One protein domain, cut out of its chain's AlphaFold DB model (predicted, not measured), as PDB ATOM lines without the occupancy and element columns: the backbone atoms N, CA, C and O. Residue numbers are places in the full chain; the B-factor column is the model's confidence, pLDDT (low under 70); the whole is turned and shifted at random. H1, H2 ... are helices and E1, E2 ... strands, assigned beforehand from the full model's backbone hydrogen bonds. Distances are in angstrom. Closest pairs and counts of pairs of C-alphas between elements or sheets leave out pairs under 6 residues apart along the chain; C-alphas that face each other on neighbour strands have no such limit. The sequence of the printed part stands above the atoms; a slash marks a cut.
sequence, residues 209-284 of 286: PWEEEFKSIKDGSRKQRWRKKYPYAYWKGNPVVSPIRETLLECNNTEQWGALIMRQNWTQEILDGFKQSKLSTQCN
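AT A GLANCE: This is residues 209 to 284 of the 286 residues of the protein "Lipopolysaccharide-modifying protein" of Artemisia annua (UniProt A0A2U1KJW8). A small two-stranded parallel sheet, E1 and E2, stands between helix H2 on one side and the packed pair H1 and H4 on the other, with H3 set off past one end of the strands. The 76 printed residues run H1 E1 H2 E2 H3 H4, class mixed; only just loose, close to compact, radius of gyration of the C-alphas 13.9 A, spans 32 by 32 by 20 A.

IN THESE COORDINATES: E1 is residues 233 to 237, E2 259 to 263. H1, residues 210 to 222, is 18.1 A long, from C-alpha 210 at (38.745, 67.210, 42.285). H2 is 243 to 251, H3 266 to 272, H4 279 to 282, ending at (35.635, 75.160, 28.210).

HOW THE PARTS SIT: E1 and E2 are parallel at 5 degrees; N 260 and O 233 are within hydrogen-bond range, 2.8 A. E1, H2, E2 form a strand-helix-strand unit, parallel strands joined through a helix, with a right-handed crossover. The closest C-alphas of H2 and E2, Leu 249 and Ile 261, are 5.9 A apart. H1 and H4 touch, closest C-alphas Ile 217 and Ser 280, 4.1 A. H1 and H3 are apart. Every O i to N i+4 pair is within hydrogen-bond range in H1 and H3, against 2 of 5 in H2, which has 4 of 6 O i to N i+3 pairs; H4 is too short for an i+4 pair.

THE WHOLE: The C-alphas farthest apart, Glu 211 and Gln 256, are 37.6 A apart. The printed part has no cut, no link is long, and no printed residue is under 70 in pLDDT.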
ATOM      1  N   PRO A 209      39.069  62.823  40.189       93.31
ATOM      2  CA  PRO A 209      38.989  63.470  41.494       93.31
ATOM      3  C   PRO A 209      39.256  64.975  41.397       93.31
ATOM      4  O   PRO A 209      40.017  65.436  40.539       93.31
ATOM      5  N   TRP A 210      38.695  65.747  42.329       94.50
ATOM      6  CA  TRP A 210      38.745  67.210  42.285       94.50
ATOM      7  C   TRP A 210      40.166  67.782  42.199       94.50
ATOM      8  O   TRP A 210      40.383  68.755  41.484       94.50
ATOM      9  N   GLU A 211      41.153  67.190  42.877       92.44
ATOM     10  CA  GLU A 211      42.541  67.675  42.819       92.44
ATOM     11  C   GLU A 211      43.134  67.602  41.399       92.44
ATOM     12  O   GLU A 211      43.841  68.518  40.963       92.44
ATOM     13  N   GLU A 212      42.815  66.540  40.657       94.62
ATOM     14  CA  GLU A 212      43.268  66.344  39.280       94.62
ATOM     15  C   GLU A 212      42.494  67.238  38.309       94.62
ATOM     16  O   GLU A 212      43.102  67.934  37.486       94.62
ATOM     17  N   GLU A 213      41.165  67.287  38.442       95.38
ATOM     18  CA  GLU A 213      40.307  68.138  37.612       95.38
ATOM     19  C   GLU A 213      40.621  69.621  37.810       95.38
ATOM     20  O   GLU A 213      40.783  70.360  36.837       95.38
ATOM     21  N   PHE A 214      40.820  70.067  39.051       96.38
ATOM     22  CA  PHE A 214      41.212  71.441  39.351       96.38
ATOM     23  C   PHE A 214      42.529  71.817  38.663       96.38
ATOM     24  O   PHE A 214      42.634  72.890  38.058       96.38
ATOM     25  N   LYS A 215      43.532  70.930  38.705       97.06
ATOM     26  CA  LYS A 215      44.804  71.141  38.000       97.06
ATOM     27  C   LYS A 215      44.594  71.205  36.486       97.06
ATOM     28  O   LYS A 215      45.077  72.141  35.852       97.06
ATOM     29  N   SER A 216      43.833  70.267  35.921       96.62
ATOM     30  CA  SER A 216      43.484  70.220  34.495       96.62
ATOM     31  C   SER A 216      42.799  71.511  34.028       96.62
ATOM     32  O   SER A 216      43.203  72.103  33.024       96.62
ATOM     33  N   ILE A 217      41.809  72.004  34.780       97.06
ATOM     34  CA  ILE A 217      41.095  73.261  34.508       97.06
ATOM     35  C   ILE A 217      42.053  74.451  34.583       97.06
ATOM     36  O   ILE A 217      42.068  75.299  33.690       97.06
ATOM     37  N   LYS A 218      42.900  74.510  35.616       97.38
ATOM     38  CA  LYS A 218      43.876  75.590  35.796       97.38
ATOM     39  C   LYS A 218      44.894  75.639  34.659       97.38
ATOM     40  O   LYS A 218      45.197  76.723  34.154       97.38
ATOM     41  N   ASP A 219      45.389  74.486  34.227       97.12
ATOM     42  CA  ASP A 219      46.303  74.386  33.094       97.12
ATOM     43  C   ASP A 219      45.590  74.762  31.786       97.12
ATOM     44  O   ASP A 219      46.131  75.546  31.007       97.12
ATOM     45  N   GLY A 220      44.347  74.314  31.580       96.00
ATOM     46  CA  GLY A 220      43.494  74.725  30.456       96.00
ATOM     47  C   GLY A 220      43.281  76.239  30.384       96.00
ATOM     48  O   GLY A 220      43.498  76.853  29.339       96.00
ATOM     49  N   SER A 221      42.962  76.868  31.515       96.25
ATOM     50  CA  SER A 221      42.821  78.321  31.663       96.25
ATOM     51  C   SER A 221      44.073  79.088  31.228       96.25
ATOM     52  O   SER A 221      43.959  80.111  30.543       96.25
ATOM     53  N   ARG A 222      45.261  78.560  31.553       96.44
ATOM     54  CA  ARG A 222      46.570  79.167  31.255       96.44
ATOM     55  C   ARG A 222      47.025  79.010  29.808       96.44
ATOM     56  O   ARG A 222      47.874  79.791  29.379       96.44
ATOM     57  N   LYS A 223      46.466  78.064  29.042       95.88
ATOM     58  CA  LYS A 223      46.829  77.858  27.625       95.88
ATOM     59  C   LYS A 223      46.596  79.103  26.773       95.88
ATOM     60  O   LYS A 223      47.315  79.322  25.803       95.88
ATOM     61  N   GLN A 224      45.612  79.926  27.137       95.00
ATOM     62  CA  GLN A 224      45.237  81.097  26.356       95.00
ATOM     63  C   GLN A 224      44.897  82.298  27.238       95.00
ATOM     64  O   GLN A 224      44.037  82.222  28.115       95.00
ATOM     65  N   ARG A 225      45.532  83.441  26.948       96.31
ATOM     66  CA  ARG A 225      45.238  84.729  27.600       96.31
ATOM     67  C   ARG A 225      43.782  85.132  27.363       96.31
ATOM     68  O   ARG A 225      43.277  84.942  26.261       96.31
ATOM     69  N   TRP A 226      43.159  85.780  28.350       96.25
ATOM     70  CA  TRP A 226      41.757  86.226  28.304       96.25
ATOM     71  C   TRP A 226      41.361  86.893  26.980       96.25
ATOM     72  O   TRP A 226      40.437  86.440  26.322       96.25
ATOM     73  N   ARG A 227      42.122  87.897  26.519       97.06
ATOM     74  CA  ARG A 227      41.835  88.632  25.268       97.06
ATOM     75  C   ARG A 227      41.830  87.768  23.998       97.06
ATOM     76  O   ARG A 227      41.289  88.207  22.995       97.06
ATOM     77  N   LYS A 228      42.455  86.586  24.028       96.94
ATOM     78  CA  LYS A 228      42.507  85.642  22.902       96.94
ATOM     79  C   LYS A 228      41.417  84.565  22.970       96.94
ATOM     80  O   LYS A 228      41.270  83.828  22.007       96.94
ATOM     81  N   LYS A 229      40.688  84.445  24.090       97.62
ATOM     82  CA  LYS A 229      39.560  83.510  24.241       97.62
ATOM     83  C   LYS A 229      38.423  83.875  23.290       97.62
ATOM     84  O   LYS A 229      38.197  85.061  23.028       97.62
ATOM     85  N   TYR A 230      37.733  82.850  22.790       96.62
ATOM     86  CA  TYR A 230      36.573  83.020  21.924       96.62
ATOM     87  C   TYR A 230      35.526  83.857  22.664       96.62
ATOM     88  O   TYR A 230      35.210  83.514  23.803       96.62
ATOM     89  N   PRO A 231      35.037  84.959  22.072       96.25
ATOM     90  CA  PRO A 231      34.147  85.905  22.739       96.25
ATOM     91  C   PRO A 231      32.703  85.391  22.729       96.25
ATOM     92  O   PRO A 231      31.817  86.067  22.216       96.25
ATOM     93  N   TYR A 232      32.498  84.171  23.227       97.06
ATOM     94  CA  TYR A 232      31.192  83.540  23.269       97.06
ATOM     95  C   TYR A 232      30.857  83.048  24.670       97.06
ATOM     96  O   TYR A 232      31.631  82.293  25.265       97.06
ATOM     97  N   ALA A 233      29.650  83.372  25.127       96.62
ATOM     98  CA  ALA A 233      29.037  82.737  26.280       96.62
ATOM     99  C   ALA A 233      28.796  81.256  25.952       96.62
ATOM    100  O   ALA A 233      27.898  80.909  25.185       96.62
ATOM    101  N   TYR A 234      29.644  80.384  26.493       96.31
ATOM    102  CA  TYR A 234      29.630  78.957  26.190       96.31
ATOM    103  C   TYR A 234      28.922  78.163  27.284       96.31
ATOM    104  O   TYR A 234      29.270  78.265  28.461       96.31
ATOM    105  N   TRP A 235      27.980  77.309  26.891       95.88
ATOM    106  CA  TRP A 235      27.353  76.340  27.778       95.88
ATOM    107  C   TRP A 235      27.124  75.014  27.058       95.88
ATOM    108  O   TRP A 235      26.606  74.973  25.945       95.88
ATOM    109  N   LYS A 236      27.465  73.909  27.720       94.56
ATOM    110  CA  LYS A 236      27.145  72.560  27.259       94.56
ATOM    111  C   LYS A 236      26.692  71.729  28.448       94.56
ATOM    112  O   LYS A 236      27.440  71.567  29.409       94.56
ATOM    113  N   GLY A 237      25.462  71.229  28.412       93.88
ATOM    114  CA  GLY A 237      24.900  70.546  29.573       93.88
ATOM    115  C   GLY A 237      23.611  69.798  29.285       93.88
ATOM    116  O   GLY A 237      23.096  69.797  28.169       93.88
ATOM    117  N   ASN A 238      23.100  69.118  30.310       92.50
ATOM    118  CA  ASN A 238      21.825  68.417  30.230       92.50
ATOM    119  C   ASN A 238      20.668  69.424  30.407       92.50
ATOM    120  O   ASN A 238      20.565  69.995  31.501       92.50
ATOM    121  N   PRO A 239      19.821  69.663  29.386       92.75
ATOM    122  CA  PRO A 239      18.726  70.623  29.484       92.75
ATOM    123  C   PRO A 239      17.506  70.066  30.227       92.75
ATOM    124  O   PRO A 239      16.826  70.822  30.905       92.75
ATOM    125  N   VAL A 240      17.259  68.748  30.197       89.25
ATOM    126  CA  VAL A 240      15.989  68.169  30.695       89.25
ATOM    127  C   VAL A 240      15.870  68.121  32.223       89.25
ATOM    128  O   VAL A 240      14.863  67.680  32.763       89.25
ATOM    129  N   VAL A 241      16.901  68.564  32.945       86.81
ATOM    130  CA  VAL A 241      16.920  68.586  34.420       86.81
ATOM    131  C   VAL A 241      16.314  69.861  35.009       86.81
ATOM    132  O   VAL A 241      16.122  69.937  36.221       86.81
ATOM    133  N   SER A 242      16.046  70.880  34.186       90.62
ATOM    134  CA  SER A 242      15.437  72.138  34.624       90.62
ATOM    135  C   SER A 242      14.792  72.872  33.442       90.62
ATOM    136  O   SER A 242      15.486  73.082  32.447       90.62
ATOM    137  N   PRO A 243      13.543  73.367  33.569       94.50
ATOM    138  CA  PRO A 243      12.899  74.173  32.527       94.50
ATOM    139  C   PRO A 243      13.739  75.381  32.092       94.50
ATOM    140  O   PRO A 243      13.824  75.690  30.912       94.50
ATOM    141  N   ILE A 244      14.460  76.009  33.028       95.94
ATOM    142  CA  ILE A 244      15.334  77.156  32.734       95.94
ATOM    143  C   ILE A 244      16.460  76.764  31.767       95.94
ATOM    144  O   ILE A 244      16.832  77.546  30.899       95.94
ATOM    145  N   ARG A 245      17.011  75.549  31.893       95.44
ATOM    146  CA  ARG A 245      18.059  75.059  30.982       95.44
ATOM    147  C   ARG A 245      17.504  74.677  29.616       95.44
ATOM    148  O   ARG A 245      18.253  74.705  28.646       95.44
ATOM    149  N   GLU A 246      16.237  74.292  29.546       95.19
ATOM    150  CA  GLU A 246      15.556  74.052  28.279       95.19
ATOM    151  C   GLU A 246      15.328  75.370  27.537       95.19
ATOM    152  O   GLU A 246      15.784  75.494  26.403       95.19
ATOM    153  N   THR A 247      14.786  76.390  28.210       95.81
ATOM    154  CA  THR A 247      14.651  77.746  27.649       95.81
ATOM    155  C   THR A 247      16.004  78.355  27.272       95.81
ATOM    156  O   THR A 247      16.115  79.022  26.250       95.81
ATOM    157  N   LEU A 248      17.076  78.081  28.029       95.88
ATOM    158  CA  LEU A 248      18.429  78.550  27.701       95.88
ATOM    159  C   LEU A 248      18.878  78.124  26.290       95.88
ATOM    160  O   LEU A 248      19.642  78.849  25.656       95.88
ATOM    161  N   LEU A 249      18.406  76.983  25.772       95.62
ATOM    162  CA  LEU A 249      18.744  76.529  24.417       95.62
ATOM    163  C   LEU A 249      18.257  77.495  23.329       95.62
ATOM    164  O   LEU A 249      18.896  77.597  22.283       95.62
ATOM    165  N   GLU A 250      17.168  78.223  23.575       94.94
ATOM    166  CA  GLU A 250      16.607  79.211  22.643       94.94
ATOM    167  C   GLU A 250      17.538  80.419  22.466       94.94
ATOM    168  O   GLU A 250      17.482  81.119  21.457       94.94
ATOM    169  N   CYS A 251      18.458  80.639  23.409       95.00
ATOM    170  CA  CYS A 251      19.447  81.709  23.346       95.00
ATOM    171  C   CYS A 251      20.690  81.349  22.508       95.00
ATOM    172  O   CYS A 251      21.628  82.145  22.463       95.00
ATOM    173  N   ASN A 252      20.746  80.173  21.863       96.62
ATOM    174  CA  ASN A 252      21.899  79.734  21.065       96.62
ATOM    175  C   ASN A 252      22.033  80.519  19.744       96.62
ATOM    176  O   ASN A 252      21.695  80.021  18.670       96.62
ATOM    177  N   ASN A 253      22.522  81.755  19.824       96.12
ATOM    178  CA  ASN A 253      22.740  82.623  18.673       96.12
ATOM    179  C   ASN A 253      24.037  83.433  18.841       96.12
ATOM    180  O   ASN A 253      24.170  84.257  19.750       96.12
ATOM    181  N   THR A 254      24.992  83.219  17.936       95.94
ATOM    182  CA  THR A 254      26.299  83.890  17.955       95.94
ATOM    183  C   THR A 254      26.250  85.349  17.511       95.94
ATOM    184  O   THR A 254      27.100  86.123  17.932       95.94
ATOM    185  N   GLU A 255      25.283  85.733  16.678       95.12
ATOM    186  CA  GLU A 255      25.156  87.102  16.160       95.12
ATOM    187  C   GLU A 255      24.407  88.005  17.142       95.12
ATOM    188  O   GLU A 255      24.841  89.119  17.418       95.12
ATOM    189  N   GLN A 256      23.299  87.510  17.701       95.25
ATOM    190  CA  GLN A 256      22.443  88.286  18.597       95.25
ATOM    191  C   GLN A 256      22.995  88.351  20.026       95.25
ATOM    192  O   GLN A 256      23.012  89.419  20.635       95.25
ATOM    193  N   TRP A 257      23.429  87.210  20.567       94.12
ATOM    194  CA  TRP A 257      23.801  87.075  21.981       94.12
ATOM    195  C   TRP A 257      25.278  86.753  22.191       94.12
ATOM    196  O   TRP A 257      25.745  86.753  23.327       94.12
ATOM    197  N   GLY A 258      26.013  86.439  21.119       96.12
ATOM    198  CA  GLY A 258      27.361  85.897  21.246       96.12
ATOM    199  C   GLY A 258      27.366  84.611  22.071       96.12
ATOM    200  O   GLY A 258      28.252  84.430  22.896       96.12
ATOM    201  N   ALA A 259      26.371  83.739  21.915       97.31
ATOM    202  CA  ALA A 259      26.222  82.554  22.754       97.31
ATOM    203  C   ALA A 259      26.364  81.255  21.951       97.31
ATOM    204  O   ALA A 259      25.879  81.143  20.827       97.31
ATOM    205  N   LEU A 260      27.029  80.274  22.562       96.81
ATOM    206  CA  LEU A 260      27.173  78.904  22.079       96.81
ATOM    207  C   LEU A 260      26.616  77.965  23.144       96.81
ATOM    208  O   LEU A 260      27.298  77.627  24.111       96.81
ATOM    209  N   ILE A 261      25.362  77.564  22.969       96.44
ATOM    210  CA  ILE A 261      24.608  76.806  23.964       96.44
ATOM    211  C   ILE A 261      24.219  75.465  23.347       96.44
ATOM    212  O   ILE A 261      23.501  75.397  22.352       96.44
ATOM    213  N   MET A 262      24.719  74.379  23.931       93.75
ATOM    214  CA  MET A 262      24.636  73.039  23.359       93.75
ATOM    215  C   MET A 262      24.037  72.032  24.338       93.75
ATOM    216  O   MET A 262      24.352  72.003  25.529       93.75
ATOM    217  N   ARG A 263      23.235  71.111  23.804       94.69
ATOM    218  CA  ARG A 263      22.809  69.918  24.539       94.69
ATOM    219  C   ARG A 263      23.986  68.953  24.696       94.69
ATOM    220  O   ARG A 263      24.648  68.591  23.727       94.69
ATOM    221  N   GLN A 264      24.188  68.476  25.917       92.62
ATOM    222  CA  GLN A 264      25.071  67.357  26.216       92.62
ATOM    223  C   GLN A 264      24.453  66.056  25.684       92.62
ATOM    224  O   GLN A 264      23.431  65.596  26.195       92.62
ATOM    225  N   ASN A 265      25.067  65.456  24.662       90.94
ATOM    226  CA  ASN A 265      24.667  64.147  24.147       90.94
ATOM    227  C   ASN A 265      25.500  63.048  24.819       90.94
ATOM    228  O   ASN A 265      26.590  62.717  24.360       90.94
ATOM    229  N   TRP A 266      24.981  62.482  25.908       87.44
ATOM    230  CA  TRP A 266      25.689  61.464  26.689       87.44
ATOM    231  C   TRP A 266      26.064  60.220  25.883       87.44
ATOM    232  O   TRP A 266      27.158  59.699  26.067       87.44
ATOM    233  N   THR A 267      25.208  59.777  24.959       89.50
ATOM    234  CA  THR A 267      25.494  58.616  24.105       89.50
ATOM    235  C   THR A 267      26.731  58.862  23.249       89.50
ATOM    236  O   THR A 267      27.636  58.032  23.223       89.50
ATOM    237  N   GLN A 268      26.804  60.026  22.599       90.62
ATOM    238  CA  GLN A 268      27.959  60.385  21.778       90.62
ATOM    239  C   GLN A 268      29.224  60.561  22.627       90.62
ATOM    240  O   GLN A 268      30.300  60.114  22.249       90.62
ATOM    241  N   GLU A 269      29.101  61.154  23.811       90.94
ATOM    242  CA  GLU A 269      30.242  61.366  24.703       90.94
ATOM    243  C   GLU A 269      30.816  60.058  25.242       90.94
ATOM    244  O   GLU A 269      32.032  59.945  25.362       90.94
ATOM    245  N   ILE A 270      29.980  59.048  25.494       88.56
ATOM    246  CA  ILE A 270      30.452  57.702  25.836       88.56
ATOM    247  C   ILE A 270      31.294  57.130  24.687       88.56
ATOM    248  O   ILE A 270      32.389  56.624  24.937       88.56
ATOM    249  N   LEU A 271      30.826  57.252  23.438       90.62
ATOM    250  CA  LEU A 271      31.557  56.777  22.252       90.62
ATOM    251  C   LEU A 271      32.890  57.515  22.064       90.62
ATOM    252  O   LEU A 271      33.907  56.897  21.749       90.62
ATOM    253  N   ASP A 272      32.907  58.821  22.323       90.69
ATOM    254  CA  ASP A 272      34.090  59.669  22.152       90.69
ATOM    255  C   ASP A 272      35.032  59.665  23.372       90.69
ATOM    256  O   ASP A 272      36.085  60.319  23.360       90.69
ATOM    257  N   GLY A 273      34.676  58.947  24.443       88.62
ATOM    258  CA  GLY A 273      35.432  58.904  25.697       88.62
ATOM    259  C   GLY A 273      35.466  60.249  26.432       88.62
ATOM    260  O   GLY A 273      36.482  60.606  27.036       88.62
ATOM    261  N   PHE A 274      34.380  61.020  26.343       89.81
ATOM    262  CA  PHE A 274      34.153  62.317  26.991       89.81
ATOM    263  C   PHE A 274      35.160  63.413  26.608       89.81
ATOM    264  O   PHE A 274      35.290  64.439  27.283       89.81
ATOM    265  N   LYS A 275      35.895  63.234  25.502       87.50
ATOM    266  CA  LYS A 275      36.919  64.192  25.048       87.50
ATOM    267  C   LYS A 275      36.342  65.582  24.779       87.50
ATOM    268  O   LYS A 275      37.032  66.571  25.020       87.50
ATOM    269  N   GLN A 276      35.092  65.647  24.324       88.25
ATOM    270  CA  GLN A 276      34.386  66.886  23.991       88.25
ATOM    271  C   GLN A 276      33.657  67.511  25.192       88.25
ATOM    272  O   GLN A 276      33.003  68.544  25.040       88.25
ATOM    273  N   SER A 277      33.767  66.914  26.382       90.19
ATOM    274  CA  SER A 277      33.124  67.392  27.618       90.19
ATOM    275  C   SER A 277      34.107  67.736  28.729       90.19
ATOM    276  O   SER A 277      33.699  68.023  29.852       90.19
ATOM    277  N   LYS A 278      35.410  67.744  28.433       93.12
ATOM    278  CA  LYS A 278      36.432  68.126  29.409       93.12
ATOM    279  C   LYS A 278      36.217  69.562  29.884       93.12
ATOM    280  O   LYS A 278      36.225  70.495  29.087       93.12
ATOM    281  N   LEU A 279      36.135  69.769  31.195       94.56
ATOM    282  CA  LEU A 279      35.971  71.108  31.775       94.56
ATOM    283  C   LEU A 279      37.121  72.055  31.388       94.56
ATOM    284  O   LEU A 279      36.922  73.245  31.152       94.56
ATOM    285  N   SER A 280      38.336  71.522  31.231       95.56
ATOM    286  CA  SER A 280      39.509  72.306  30.841       95.56
ATOM    287  C   SER A 280      39.463  72.860  29.413       95.56
ATOM    288  O   SER A 280      40.141  73.851  29.142       95.56
ATOM    289  N   THR A 281      38.673  72.286  28.497       93.62
ATOM    290  CA  THR A 281      38.512  72.838  27.137       93.62
ATOM    291  C   THR A 281      37.504  73.984  27.098       93.62
ATOM    292  O   THR A 281      37.637  74.877  26.262       93.62
ATOM    293  N   GLN A 282      36.571  74.037  28.057       94.12
ATOM    294  CA  GLN A 282      35.635  75.160  28.210       94.12
ATOM    295  C   GLN A 282      36.361  76.475  28.535       94.12
ATOM    296  O   GLN A 282      35.877  77.561  28.234       94.12
ATOM    297  N   CYS A 283      37.593  76.394  29.043       95.88
ATOM    298  CA  CYS A 283      38.454  77.548  29.297       95.88
ATOM    299  C   CYS A 283      38.866  78.329  28.030       95.88
ATOM    300  O   CYS A 283      39.532  79.361  28.148       95.88
ATOM    301  N   ASN A 284      38.540  77.847  26.827       95.75
ATOM    302  CA  ASN A 284      38.820  78.542  25.568       95.75
ATOM    303  C   ASN A 284      37.851  79.701  25.280       95.75
ATOM    304  O   ASN A 284      38.155  80.524  24.415       95.75
TER     305      ASN A 284